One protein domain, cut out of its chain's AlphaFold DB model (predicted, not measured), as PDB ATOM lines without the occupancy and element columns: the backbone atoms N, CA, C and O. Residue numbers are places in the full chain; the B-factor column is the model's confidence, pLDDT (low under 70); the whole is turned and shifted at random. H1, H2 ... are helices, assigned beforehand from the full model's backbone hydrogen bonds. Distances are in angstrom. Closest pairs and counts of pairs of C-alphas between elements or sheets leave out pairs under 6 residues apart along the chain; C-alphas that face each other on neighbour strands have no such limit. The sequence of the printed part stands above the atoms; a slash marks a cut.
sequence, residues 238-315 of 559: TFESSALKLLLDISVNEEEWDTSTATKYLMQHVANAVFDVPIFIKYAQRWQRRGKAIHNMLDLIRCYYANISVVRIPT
ATOM      1  N   THR A 238     299.465 255.879 298.526       40.78
ATOM      2  CA  THR A 238     299.723 257.197 297.922       40.78
ATOM      3  C   THR A 238     298.719 258.294 298.287       40.78
ATOM      4  O   THR A 238     298.948 259.444 297.932       40.78
ATOM      5  N   PHE A 239     297.655 258.007 299.047       41.78
ATOM      6  CA  PHE A 239     296.879 259.069 299.701       41.78
ATOM      7  C   PHE A 239     297.559 259.472 301.016       41.78
ATOM      8  O   PHE A 239     297.433 258.787 302.030       41.78
ATOM      9  N   GLU A 240     298.268 260.602 301.003       41.00
ATOM     10  CA  GLU A 240     298.917 261.192 302.187       41.00
ATOM     11  C   GLU A 240     297.932 261.794 303.206       41.00
ATOM     12  O   GLU A 240     298.340 262.265 304.263       41.00
ATOM     13  N   SER A 241     296.620 261.740 302.961       42.88
ATOM     14  CA  SER A 241     295.627 262.087 303.977       42.88
ATOM     15  C   SER A 241     295.329 260.874 304.862       42.88
ATOM     16  O   SER A 241     294.624 259.946 304.456       42.88
ATOM     17  N   SER A 242     295.830 260.918 306.094       40.47
ATOM     18  CA  SER A 242     295.728 259.931 307.181       40.47
ATOM     19  C   SER A 242     294.341 259.287 307.376       40.47
ATOM     20  O   SER A 242     294.256 258.171 307.876       40.47
ATOM     21  N   ALA A 243     293.260 259.948 306.948       43.25
ATOM     22  CA  ALA A 243     291.881 259.479 307.094       43.25
ATOM     23  C   ALA A 243     291.479 258.335 306.135       43.25
ATOM     24  O   ALA A 243     290.660 257.497 306.501       43.25
ATOM     25  N   LEU A 244     292.049 258.265 304.922       44.84
ATOM     26  CA  LEU A 244     291.701 257.233 303.923       44.84
ATOM     27  C   LEU A 244     292.549 255.963 304.038       44.84
ATOM     28  O   LEU A 244     292.115 254.888 303.636       44.84
ATOM     29  N   LYS A 245     293.736 256.066 304.638       42.25
ATOM     30  CA  LYS A 245     294.620 254.920 304.878       42.25
ATOM     31  C   LYS A 245     294.016 253.931 305.889       42.25
ATOM     32  O   LYS A 245     294.177 252.729 305.733       42.25
ATOM     33  N   LEU A 246     293.246 254.440 306.854       44.28
ATOM     34  CA  LEU A 246     292.470 253.647 307.818       44.28
ATOM     35  C   LEU A 246     291.246 252.944 307.195       44.28
ATOM     36  O   LEU A 246     290.812 251.922 307.709       44.28
ATOM     37  N   LEU A 247     290.720 253.436 306.065       44.66
ATOM     38  CA  LEU A 247     289.532 252.877 305.390       44.66
ATOM     39  C   LEU A 247     289.804 251.631 304.539       44.66
ATOM     40  O   LEU A 247     288.867 250.944 304.114       44.66
ATOM     41  N   LEU A 248     291.073 251.379 304.219       48.34
ATOM     42  CA  LEU A 248     291.469 250.385 303.225       48.34
ATOM     43  C   LEU A 248     292.190 249.171 303.837       48.34
ATOM     44  O   LEU A 248     292.218 248.126 303.194       48.34
ATOM     45  N   ASP A 249     292.708 249.279 305.067       42.62
ATOM     46  CA  ASP A 249     293.505 248.234 305.742       42.62
ATOM     47  C   ASP A 249     292.722 247.380 306.761       42.62
ATOM     48  O   ASP A 249     293.302 246.567 307.480       42.62
ATOM     49  N   ILE A 250     291.396 247.522 306.828       47.38
ATOM     50  CA  ILE A 250     290.556 246.701 307.708       47.38
ATOM     51  C   ILE A 250     290.211 245.405 306.972       47.38
ATOM     52  O   ILE A 250     289.802 245.426 305.810       47.38
ATOM     53  N   SER A 251     290.375 244.267 307.648       51.62
ATOM     54  CA  SER A 251     289.803 242.983 307.243       51.62
ATOM     55  C   SER A 251     288.329 243.187 306.887       51.62
ATOM     56  O   SER A 251     287.514 243.360 307.789       51.62
ATOM     57  N   VAL A 252     288.011 243.234 305.588       61.69
ATOM     58  CA  VAL A 252     286.659 243.542 305.100       61.69
ATOM     59  C   VAL A 252     285.686 242.581 305.771       61.69
ATOM     60  O   VAL A 252     285.771 241.370 305.545       61.69
ATOM     61  N   ASN A 253     284.804 243.118 306.619       69.81
ATOM     62  CA  ASN A 253     283.756 242.324 307.246       69.81
ATOM     63  C   ASN A 253     282.872 241.733 306.135       69.81
ATOM     64  O   ASN A 253     282.658 242.370 305.103       69.81
ATOM     65  N   GLU A 254     282.359 240.517 306.308       78.06
ATOM     66  CA  GLU A 254     281.539 239.856 305.286       78.06
ATOM     67  C   GLU A 254     280.291 240.685 304.921       78.06
ATOM     68  O   GLU A 254     279.854 240.697 303.770       78.06
ATOM     69  N   GLU A 255     279.782 241.474 305.865       83.69
ATOM     70  CA  GLU A 255     278.663 242.393 305.645       83.69
ATOM     71  C   GLU A 255     279.010 243.583 304.727       83.69
ATOM     72  O   GLU A 255     278.126 244.133 304.075       83.69
ATOM     73  N   GLU A 256     280.285 243.977 304.620       82.31
ATOM     74  CA  GLU A 256     280.728 245.087 303.758       82.31
ATOM     75  C   GLU A 256     280.766 244.725 302.264       82.31
ATOM     76  O   GLU A 256     281.046 245.579 301.423       82.31
ATOM     77  N   TRP A 257     280.469 243.473 301.900       88.25
ATOM     78  CA  TRP A 257     280.188 243.117 300.507       88.25
ATOM     79  C   TRP A 257     278.804 243.604 300.049       88.25
ATOM     80  O   TRP A 257     278.527 243.571 298.848       88.25
ATOM     81  N   ASP A 258     277.938 244.041 300.968       91.25
ATOM     82  CA  ASP A 258     276.699 244.747 300.645       91.25
ATOM     83  C   ASP A 258     276.948 246.250 300.433       91.25
ATOM     84  O   ASP A 258     277.609 246.914 301.237       91.25
ATOM     85  N   THR A 259     276.367 246.803 299.366       92.88
ATOM     86  CA  THR A 259     276.533 248.211 298.977       92.88
ATOM     87  C   THR A 259     276.046 249.179 300.056       92.88
ATOM     88  O   THR A 259     276.699 250.188 300.331       92.88
ATOM     89  N   SER A 260     274.901 248.902 300.685       93.00
ATOM     90  CA  SER A 260     274.295 249.801 301.675       93.00
ATOM     91  C   SER A 260     275.138 249.836 302.943       93.00
ATOM     92  O   SER A 260     275.441 250.910 303.470       93.00
ATOM     93  N   THR A 261     275.571 248.659 303.389       91.94
ATOM     94  CA  THR A 261     276.446 248.499 304.548       91.94
ATOM     95  C   THR A 261     277.797 249.173 304.317       91.94
ATOM     96  O   THR A 261     278.194 250.018 305.121       91.94
ATOM     97  N   ALA A 262     278.465 248.903 303.191       90.19
ATOM     98  CA  ALA A 262     279.743 249.531 302.847       90.19
ATOM     99  C   ALA A 262     279.647 251.064 302.782       90.19
ATOM    100  O   ALA A 262     280.514 251.774 303.294       90.19
ATOM    101  N   THR A 263     278.566 251.584 302.192       91.81
ATOM    102  CA  THR A 263     278.320 253.031 302.096       91.81
ATOM    103  C   THR A 263     278.142 253.649 303.476       91.81
ATOM    104  O   THR A 263     278.766 254.667 303.786       91.81
ATOM    105  N   LYS A 264     277.327 253.021 304.332       91.50
ATOM    106  CA  LYS A 264     277.093 253.478 305.703       91.50
ATOM    107  C   LYS A 264     278.392 253.509 306.506       91.50
ATOM    108  O   LYS A 264     278.681 254.538 307.112       91.50
ATOM    109  N   TYR A 265     279.178 252.434 306.473       88.00
ATOM    110  CA  TYR A 265     280.454 252.367 307.188       88.00
ATOM    111  C   TYR A 265     281.432 253.446 306.718       88.00
ATOM    112  O   TYR A 265     281.992 254.162 307.550       88.00
ATOM    113  N   LEU A 266     281.586 253.632 305.399       86.50
ATOM    114  CA  LEU A 266     282.451 254.682 304.860       86.50
ATOM    115  C   LEU A 266     282.016 256.066 305.359       86.50
ATOM    116  O   LEU A 266     282.844 256.817 305.872       86.50
ATOM    117  N   MET A 267     280.727 256.396 305.236       89.38
ATOM    118  CA  MET A 267     280.192 257.706 305.626       89.38
ATOM    119  C   MET A 267     280.275 257.960 307.131       89.38
ATOM    120  O   MET A 267     280.537 259.091 307.530       89.38
ATOM    121  N   GLN A 268     280.107 256.930 307.961       88.81
ATOM    122  CA  GLN A 268     280.316 257.036 309.406       88.81
ATOM    123  C   GLN A 268     281.780 257.325 309.741       88.81
ATOM    124  O   GLN A 268     282.062 258.214 310.539       88.81
ATOM    125  N   HIS A 269     282.713 256.628 309.092       85.38
ATOM    126  CA  HIS A 269     284.139 256.796 309.347       85.38
ATOM    127  C   HIS A 269     284.658 258.180 308.926       85.38
ATOM    128  O   HIS A 269     285.501 258.760 309.605       85.38
ATOM    129  N   VAL A 270     284.158 258.740 307.818       86.00
ATOM    130  CA  VAL A 270     284.575 260.077 307.346       86.00
ATOM    131  C   VAL A 270     283.678 261.210 307.840       86.00
ATOM    132  O   VAL A 270     283.887 262.350 307.432       86.00
ATOM    133  N   ALA A 271     282.694 260.937 308.705       90.50
ATOM    134  CA  ALA A 271     281.659 261.897 309.089       90.50
ATOM    135  C   ALA A 271     282.234 263.242 309.562       90.50
ATOM    136  O   ALA A 271     281.776 264.291 309.107       90.50
ATOM    137  N   ASN A 272     283.275 263.199 310.399       91.38
ATOM    138  CA  ASN A 272     283.878 264.382 311.018       91.38
ATOM    139  C   ASN A 272     284.939 265.074 310.150       91.38
ATOM    140  O   ASN A 272     285.330 266.197 310.455       91.38
ATOM    141  N   ALA A 273     285.340 264.483 309.017       89.25
ATOM    142  CA  ALA A 273     286.363 265.066 308.143       89.25
ATOM    143  C   ALA A 273     285.993 266.479 307.654       89.25
ATOM    144  O   ALA A 273     286.872 267.289 307.363       89.25
ATOM    145  N   VAL A 274     284.694 266.793 307.599       91.00
ATOM    146  CA  VAL A 274     284.179 268.124 307.259       91.00
ATOM    147  C   VAL A 274     284.606 269.221 308.249       91.00
ATOM    148  O   VAL A 274     284.673 270.388 307.862       91.00
ATOM    149  N   PHE A 275     284.927 268.851 309.491       91.56
ATOM    150  CA  PHE A 275     285.376 269.749 310.557       91.56
ATOM    151  C   PHE A 275     286.893 269.740 310.748       91.56
ATOM    152  O   PHE A 275     287.445 270.739 311.201       91.56
ATOM    153  N   ASP A 276     287.557 268.648 310.367       90.69
ATOM    154  CA  ASP A 276     288.983 268.448 310.644       90.69
ATOM    155  C   ASP A 276     289.886 268.826 309.461       90.69
ATOM    156  O   ASP A 276     291.039 269.217 309.641       90.69
ATOM    157  N   VAL A 277     289.387 268.720 308.222       87.88
ATOM    158  CA  VAL A 277     290.195 268.940 307.015       87.88
ATOM    159  C   VAL A 277     289.973 270.363 306.478       87.88
ATOM    160  O   VAL A 277     288.868 270.669 306.018       87.88
ATOM    161  N   PRO A 278     291.012 271.228 306.410       92.62
ATOM    162  CA  PRO A 278     290.859 272.647 306.062       92.62
ATOM    163  C   PRO A 278     290.099 272.924 304.759       92.62
ATOM    164  O   PRO A 278     289.304 273.863 304.674       92.62
ATOM    165  N   ILE A 279     290.309 272.096 303.730       88.38
ATOM    166  CA  ILE A 279     289.623 272.267 302.445       88.38
ATOM    167  C   ILE A 279     288.122 271.953 302.540       88.38
ATOM    168  O   ILE A 279     287.315 272.650 301.924       88.38
ATOM    169  N   PHE A 280     287.729 270.962 303.346       91.12
ATOM    170  CA  PHE A 280     286.324 270.612 303.548       91.12
ATOM    171  C   PHE A 280     285.613 271.638 304.424       91.12
ATOM    172  O   PHE A 280     284.491 272.013 304.084       91.12
ATOM    173  N   ILE A 281     286.290 272.196 305.434       93.25
ATOM    174  CA  ILE A 281     285.774 273.325 306.224       93.25
ATOM    175  C   ILE A 281     285.412 274.491 305.295       93.25
ATOM    176  O   ILE A 281     284.303 275.027 305.353       93.25
ATOM    177  N   LYS A 282     286.311 274.849 304.366       93.56
ATOM    178  CA  LYS A 282     286.067 275.918 303.385       93.56
ATOM    179  C   LYS A 282     284.842 275.634 302.505       93.56
ATOM    180  O   LYS A 282     284.061 276.546 302.217       93.56
ATOM    181  N   TYR A 283     284.662 274.389 302.061       88.75
ATOM    182  CA  TYR A 283     283.502 273.997 301.257       88.75
ATOM    183  C   TYR A 283     282.201 273.977 302.063       88.75
ATOM    184  O   TYR A 283     281.189 274.478 301.569       88.75
ATOM    185  N   ALA A 284     282.229 273.488 303.302       91.94
ATOM    186  CA  ALA A 284     281.089 273.509 304.210       91.94
ATOM    187  C   ALA A 284     280.629 274.947 304.482       91.94
ATOM    188  O   ALA A 284     279.470 275.274 304.238       91.94
ATOM    189  N   GLN A 285     281.552 275.847 304.833       92.69
ATOM    190  CA  GLN A 285     281.257 277.268 305.056       92.69
ATOM    191  C   GLN A 285     280.661 277.961 303.822       92.69
ATOM    192  O   GLN A 285     279.855 278.887 303.940       92.69
ATOM    193  N   ARG A 286     281.057 277.554 302.607       88.50
ATOM    194  CA  ARG A 286     280.479 278.089 301.363       88.50
ATOM    195  C   ARG A 286     279.006 277.704 301.211       88.50
ATOM    196  O   ARG A 286     278.223 278.536 300.759       88.50
ATOM    197  N   TRP A 287     278.635 276.480 301.574       86.94
ATOM    198  CA  TRP A 287     277.253 275.999 301.501       86.94
ATOM    199  C   TRP A 287     276.395 276.451 302.683       86.94
ATOM    200  O   TRP A 287     275.236 276.810 302.481       86.94
ATOM    201  N   GLN A 288     276.976 276.564 303.876       88.75
ATOM    202  CA  GLN A 288     276.320 277.146 305.051       88.75
ATOM    203  C   GLN A 288     275.894 278.595 304.803       88.75
ATOM    204  O   GLN A 288     274.749 278.954 305.063       88.75
ATOM    205  N   ARG A 289     276.749 279.405 304.159       88.56
ATOM    206  CA  ARG A 289     276.387 280.765 303.708       88.56
ATOM    207  C   ARG A 289     275.234 280.810 302.697       88.56
ATOM    208  O   ARG A 289     274.662 281.870 302.485       88.56
ATOM    209  N   ARG A 290     274.901 279.682 302.063       84.38
ATOM    210  CA  ARG A 290     273.772 279.519 301.129       84.38
ATOM    211  C   ARG A 290     272.557 278.852 301.789       84.38
ATOM    212  O   ARG A 290     271.662 278.401 301.084       84.38
ATOM    213  N   GLY A 291     272.543 278.749 303.120       84.19
ATOM    214  CA  GLY A 291     271.432 278.190 303.890       84.19
ATOM    215  C   GLY A 291     271.402 276.662 303.972       84.19
ATOM    216  O   GLY A 291     270.386 276.105 304.378       84.19
ATOM    217  N   LYS A 292     272.476 275.955 303.592       85.62
ATOM    218  CA  LYS A 292     272.561 274.496 303.779       85.62
ATOM    219  C   LYS A 292     273.121 274.163 305.159       85.62
ATOM    220  O   LYS A 292     274.196 274.635 305.521       85.62
ATOM    221  N   ALA A 293     272.425 273.313 305.905       92.12
ATOM    222  CA  ALA A 293     272.949 272.754 307.146       92.12
ATOM    223  C   ALA A 293     273.928 271.613 306.825       92.12
ATOM    224  O   ALA A 293     273.583 270.708 306.069       92.12
ATOM    225  N   ILE A 294     275.149 271.684 307.367       93.75
ATOM    226  CA  ILE A 294     276.225 270.712 307.128       93.75
ATOM    227  C   ILE A 294     276.699 270.180 308.484       93.75
ATOM    228  O   ILE A 294     277.417 270.890 309.190       93.75
ATOM    229  N   HIS A 295     276.287 268.963 308.848       95.25
ATOM    230  CA  HIS A 295     276.616 268.327 310.133       95.25
ATOM    231  C   HIS A 295     277.666 267.225 310.001       95.25
ATOM    232  O   HIS A 295     278.249 266.807 310.995       95.25
ATOM    233  N   ASN A 296     277.876 266.707 308.795       94.38
ATOM    234  CA  ASN A 296     278.826 265.639 308.519       94.38
ATOM    235  C   ASN A 296     279.254 265.675 307.043       94.38
ATOM    236  O   ASN A 296     278.738 266.453 306.233       94.38
ATOM    237  N   MET A 297     280.200 264.813 306.679       91.88
ATOM    238  CA  MET A 297     280.693 264.715 305.307       91.88
ATOM    239  C   MET A 297     279.611 264.316 304.290       91.88
ATOM    240  O   MET A 297     279.643 264.794 303.156       91.88
ATOM    241  N   LEU A 298     278.633 263.487 304.675       92.25
ATOM    242  CA  LEU A 298     277.539 263.089 303.783       92.25
ATOM    243  C   LEU A 298     276.665 264.296 303.398       92.25
ATOM    244  O   LEU A 298     276.317 264.433 302.225       92.25
ATOM    245  N   ASP A 299     276.379 265.204 304.337       93.75
ATOM    246  CA  ASP A 299     275.651 266.452 304.058       93.75
ATOM    247  C   ASP A 299     276.400 267.322 303.035       93.75
ATOM    248  O   ASP A 299     275.796 267.877 302.111       93.75
ATOM    249  N   LEU A 300     277.731 267.409 303.157       91.19
ATOM    250  CA  LEU A 300     278.562 268.156 302.213       91.19
ATOM    251  C   LEU A 300     278.567 267.510 300.820       91.19
ATOM    252  O   LEU A 300     278.409 268.216 299.825       91.19
ATOM    253  N   ILE A 301     278.720 266.185 300.732       89.38
ATOM    254  CA  ILE A 301     278.693 265.451 299.454       89.38
ATOM    255  C   ILE A 301     277.343 265.640 298.755       89.38
ATOM    256  O   ILE A 301     277.311 265.921 297.555       89.38
ATOM    257  N   ARG A 302     276.237 265.585 299.510       89.56
ATOM    258  CA  ARG A 302     274.872 265.790 298.997       89.56
ATOM    259  C   ARG A 302     274.592 267.195 298.464       89.56
ATOM    260  O   ARG A 302     273.573 267.412 297.815       89.56
ATOM    261  N   CYS A 303     275.487 268.155 298.695       86.81
ATOM    262  CA  CYS A 303     275.402 269.463 298.048       86.81
ATOM    263  C   CYS A 303     275.891 269.452 296.589       86.81
ATOM    264  O   CYS A 303     275.589 270.387 295.849       86.81
ATOM    265  N   TYR A 304     276.654 268.432 296.186       85.19
ATOM    266  CA  TYR A 304     277.237 268.314 294.845       85.19
ATOM    267  C   TYR A 304     276.700 267.113 294.065       85.19
ATOM    268  O   TYR A 304     276.574 267.193 292.847       85.19
ATOM    269  N   TYR A 305     276.371 266.021 294.758       88.25
ATOM    270  CA  TYR A 305     275.893 264.780 294.156       88.25
ATOM    271  C   TYR A 305     274.535 264.393 294.736       88.25
ATOM    272  O   TYR A 305     274.327 264.471 295.946       88.25
ATOM    273  N   ALA A 306     273.622 263.929 293.882       88.62
ATOM    274  CA  ALA A 306     272.310 263.454 294.321       88.62
ATOM    275  C   ALA A 306     272.405 262.177 295.176       88.62
ATOM    276  O   ALA A 306     271.609 261.986 296.096       88.62
ATOM    277  N   ASN A 307     273.391 261.318 294.897       93.06
ATOM    278  CA  ASN A 307     273.604 260.065 295.611       93.06
ATOM    279  C   ASN A 307     275.100 259.713 295.731       93.06
ATOM    280  O   ASN A 307     275.925 260.195 294.956       93.06
ATOM    281  N   ILE A 308     275.430 258.856 296.699       93.62
ATOM    282  CA  ILE A 308     276.738 258.217 296.867       93.62
ATOM    283  C   ILE A 308     276.534 256.758 297.286       93.62
ATOM    284  O   ILE A 308     275.779 256.482 298.217       93.62
ATOM    285  N   SER A 309     277.246 255.848 296.623       94.81
ATOM    286  CA  SER A 309     277.210 254.408 296.887       94.81
ATOM    287  C   SER A 309     278.625 253.828 296.827       94.81
ATOM    288  O   SER A 309     279.467 254.303 296.065       94.81
ATOM    289  N   VAL A 310     278.892 252.796 297.627       92.94
ATOM    290  CA  VAL A 310     280.198 252.131 297.730       92.94
ATOM    291  C   VAL A 310     280.047 250.655 297.391       92.94
ATOM    292  O   VAL A 310     279.314 249.941 298.065       92.94
ATOM    293  N   VAL A 311     280.784 250.187 296.383       92.88
ATOM    294  CA  VAL A 311     280.847 248.768 296.006       92.88
ATOM    295  C   VAL A 311     282.273 248.265 296.207       92.88
ATOM    296  O   VAL A 311     283.225 248.832 295.665       92.88
ATOM    297  N   ARG A 312     282.444 247.207 297.008       89.31
ATOM    298  CA  ARG A 312     283.755 246.611 297.298       89.31
ATOM    299  C   ARG A 312     284.095 245.568 296.235       89.31
ATOM    300  O   ARG A 312     283.384 244.584 296.074       89.31
ATOM    301  N   ILE A 313     285.225 245.733 295.555       86.94
ATOM    302  CA  ILE A 313     285.721 244.754 294.577       86.94
ATOM    303  C   ILE A 313     286.849 243.936 295.221       86.94
ATOM    304  O   ILE A 313     287.813 244.529 295.713       86.94
ATOM    305  N   PRO A 314     286.763 242.593 295.261       83.19
ATOM    306  CA  PRO A 314     287.799 241.779 295.879       83.19
ATOM    307  C   PRO A 314     289.102 241.819 295.076       83.19
ATOM    308  O   PRO A 314     289.106 241.897 293.848       83.19
ATOM    309  N   THR A 315     290.222 241.693 295.784       70.75
ATOM    310  CA  THR A 315     291.537 241.475 295.173       70.75
ATOM    311  C   THR A 315     291.667 240.045 294.625       70.75
ATOM    312  O   THR A 315     290.783 239.207 294.817       70.75
TER     313      THR A 315
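This is residues 238 to 315 of the 559 residues of an uncharacterized protein of Endocarpon pusillum (strain Z07020 / HMAS-L-300199) (UniProt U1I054). An elongated run of helices has its two longer ones, H3 and H5, toward opposite ends, with short H4 and H6 between them and short H2 beyond H3. H1 lies off to one side, and residues 302 to 315 fold back past H3 toward the H2 end. The 78 printed residues, with six named helices, H1 to H6 in order, and no named strand, are all helix in class; the whole is only just compact, close to loose, with radius of gyration of the C-alphas 13.9 A and spans of 42 by 27 by 16 A.

Start at H3, residues 259 to 269; it is close but not clearly touching to H6, residues 297 to 301, closest C-alphas Met 267 and Leu 298, 6.3 A. H6 only just touches H5, residues 278 to 288, with 3 pairs of C-alphas within 8 A, closest Ala 284 and Leu 300, 6.2 A. In H3, H5 and H6 every O i to N i+4 pair is within hydrogen-bond range.

Find C-alpha 259 at (276.533, 248.211, 298.977); H3 runs 15.5 A from there. H5 runs 15.3 A, to C-alpha 288 at (276.320, 277.146, 305.051). Look for H1 at residues 242 to 245, H2 at 254 to 257 and H4 at 273 to 276; H2 and H3 only just touch, only at the corner, with 3 pairs.

The printed part has no cut and no long link; residues 238 to 253 are under pLDDT 70.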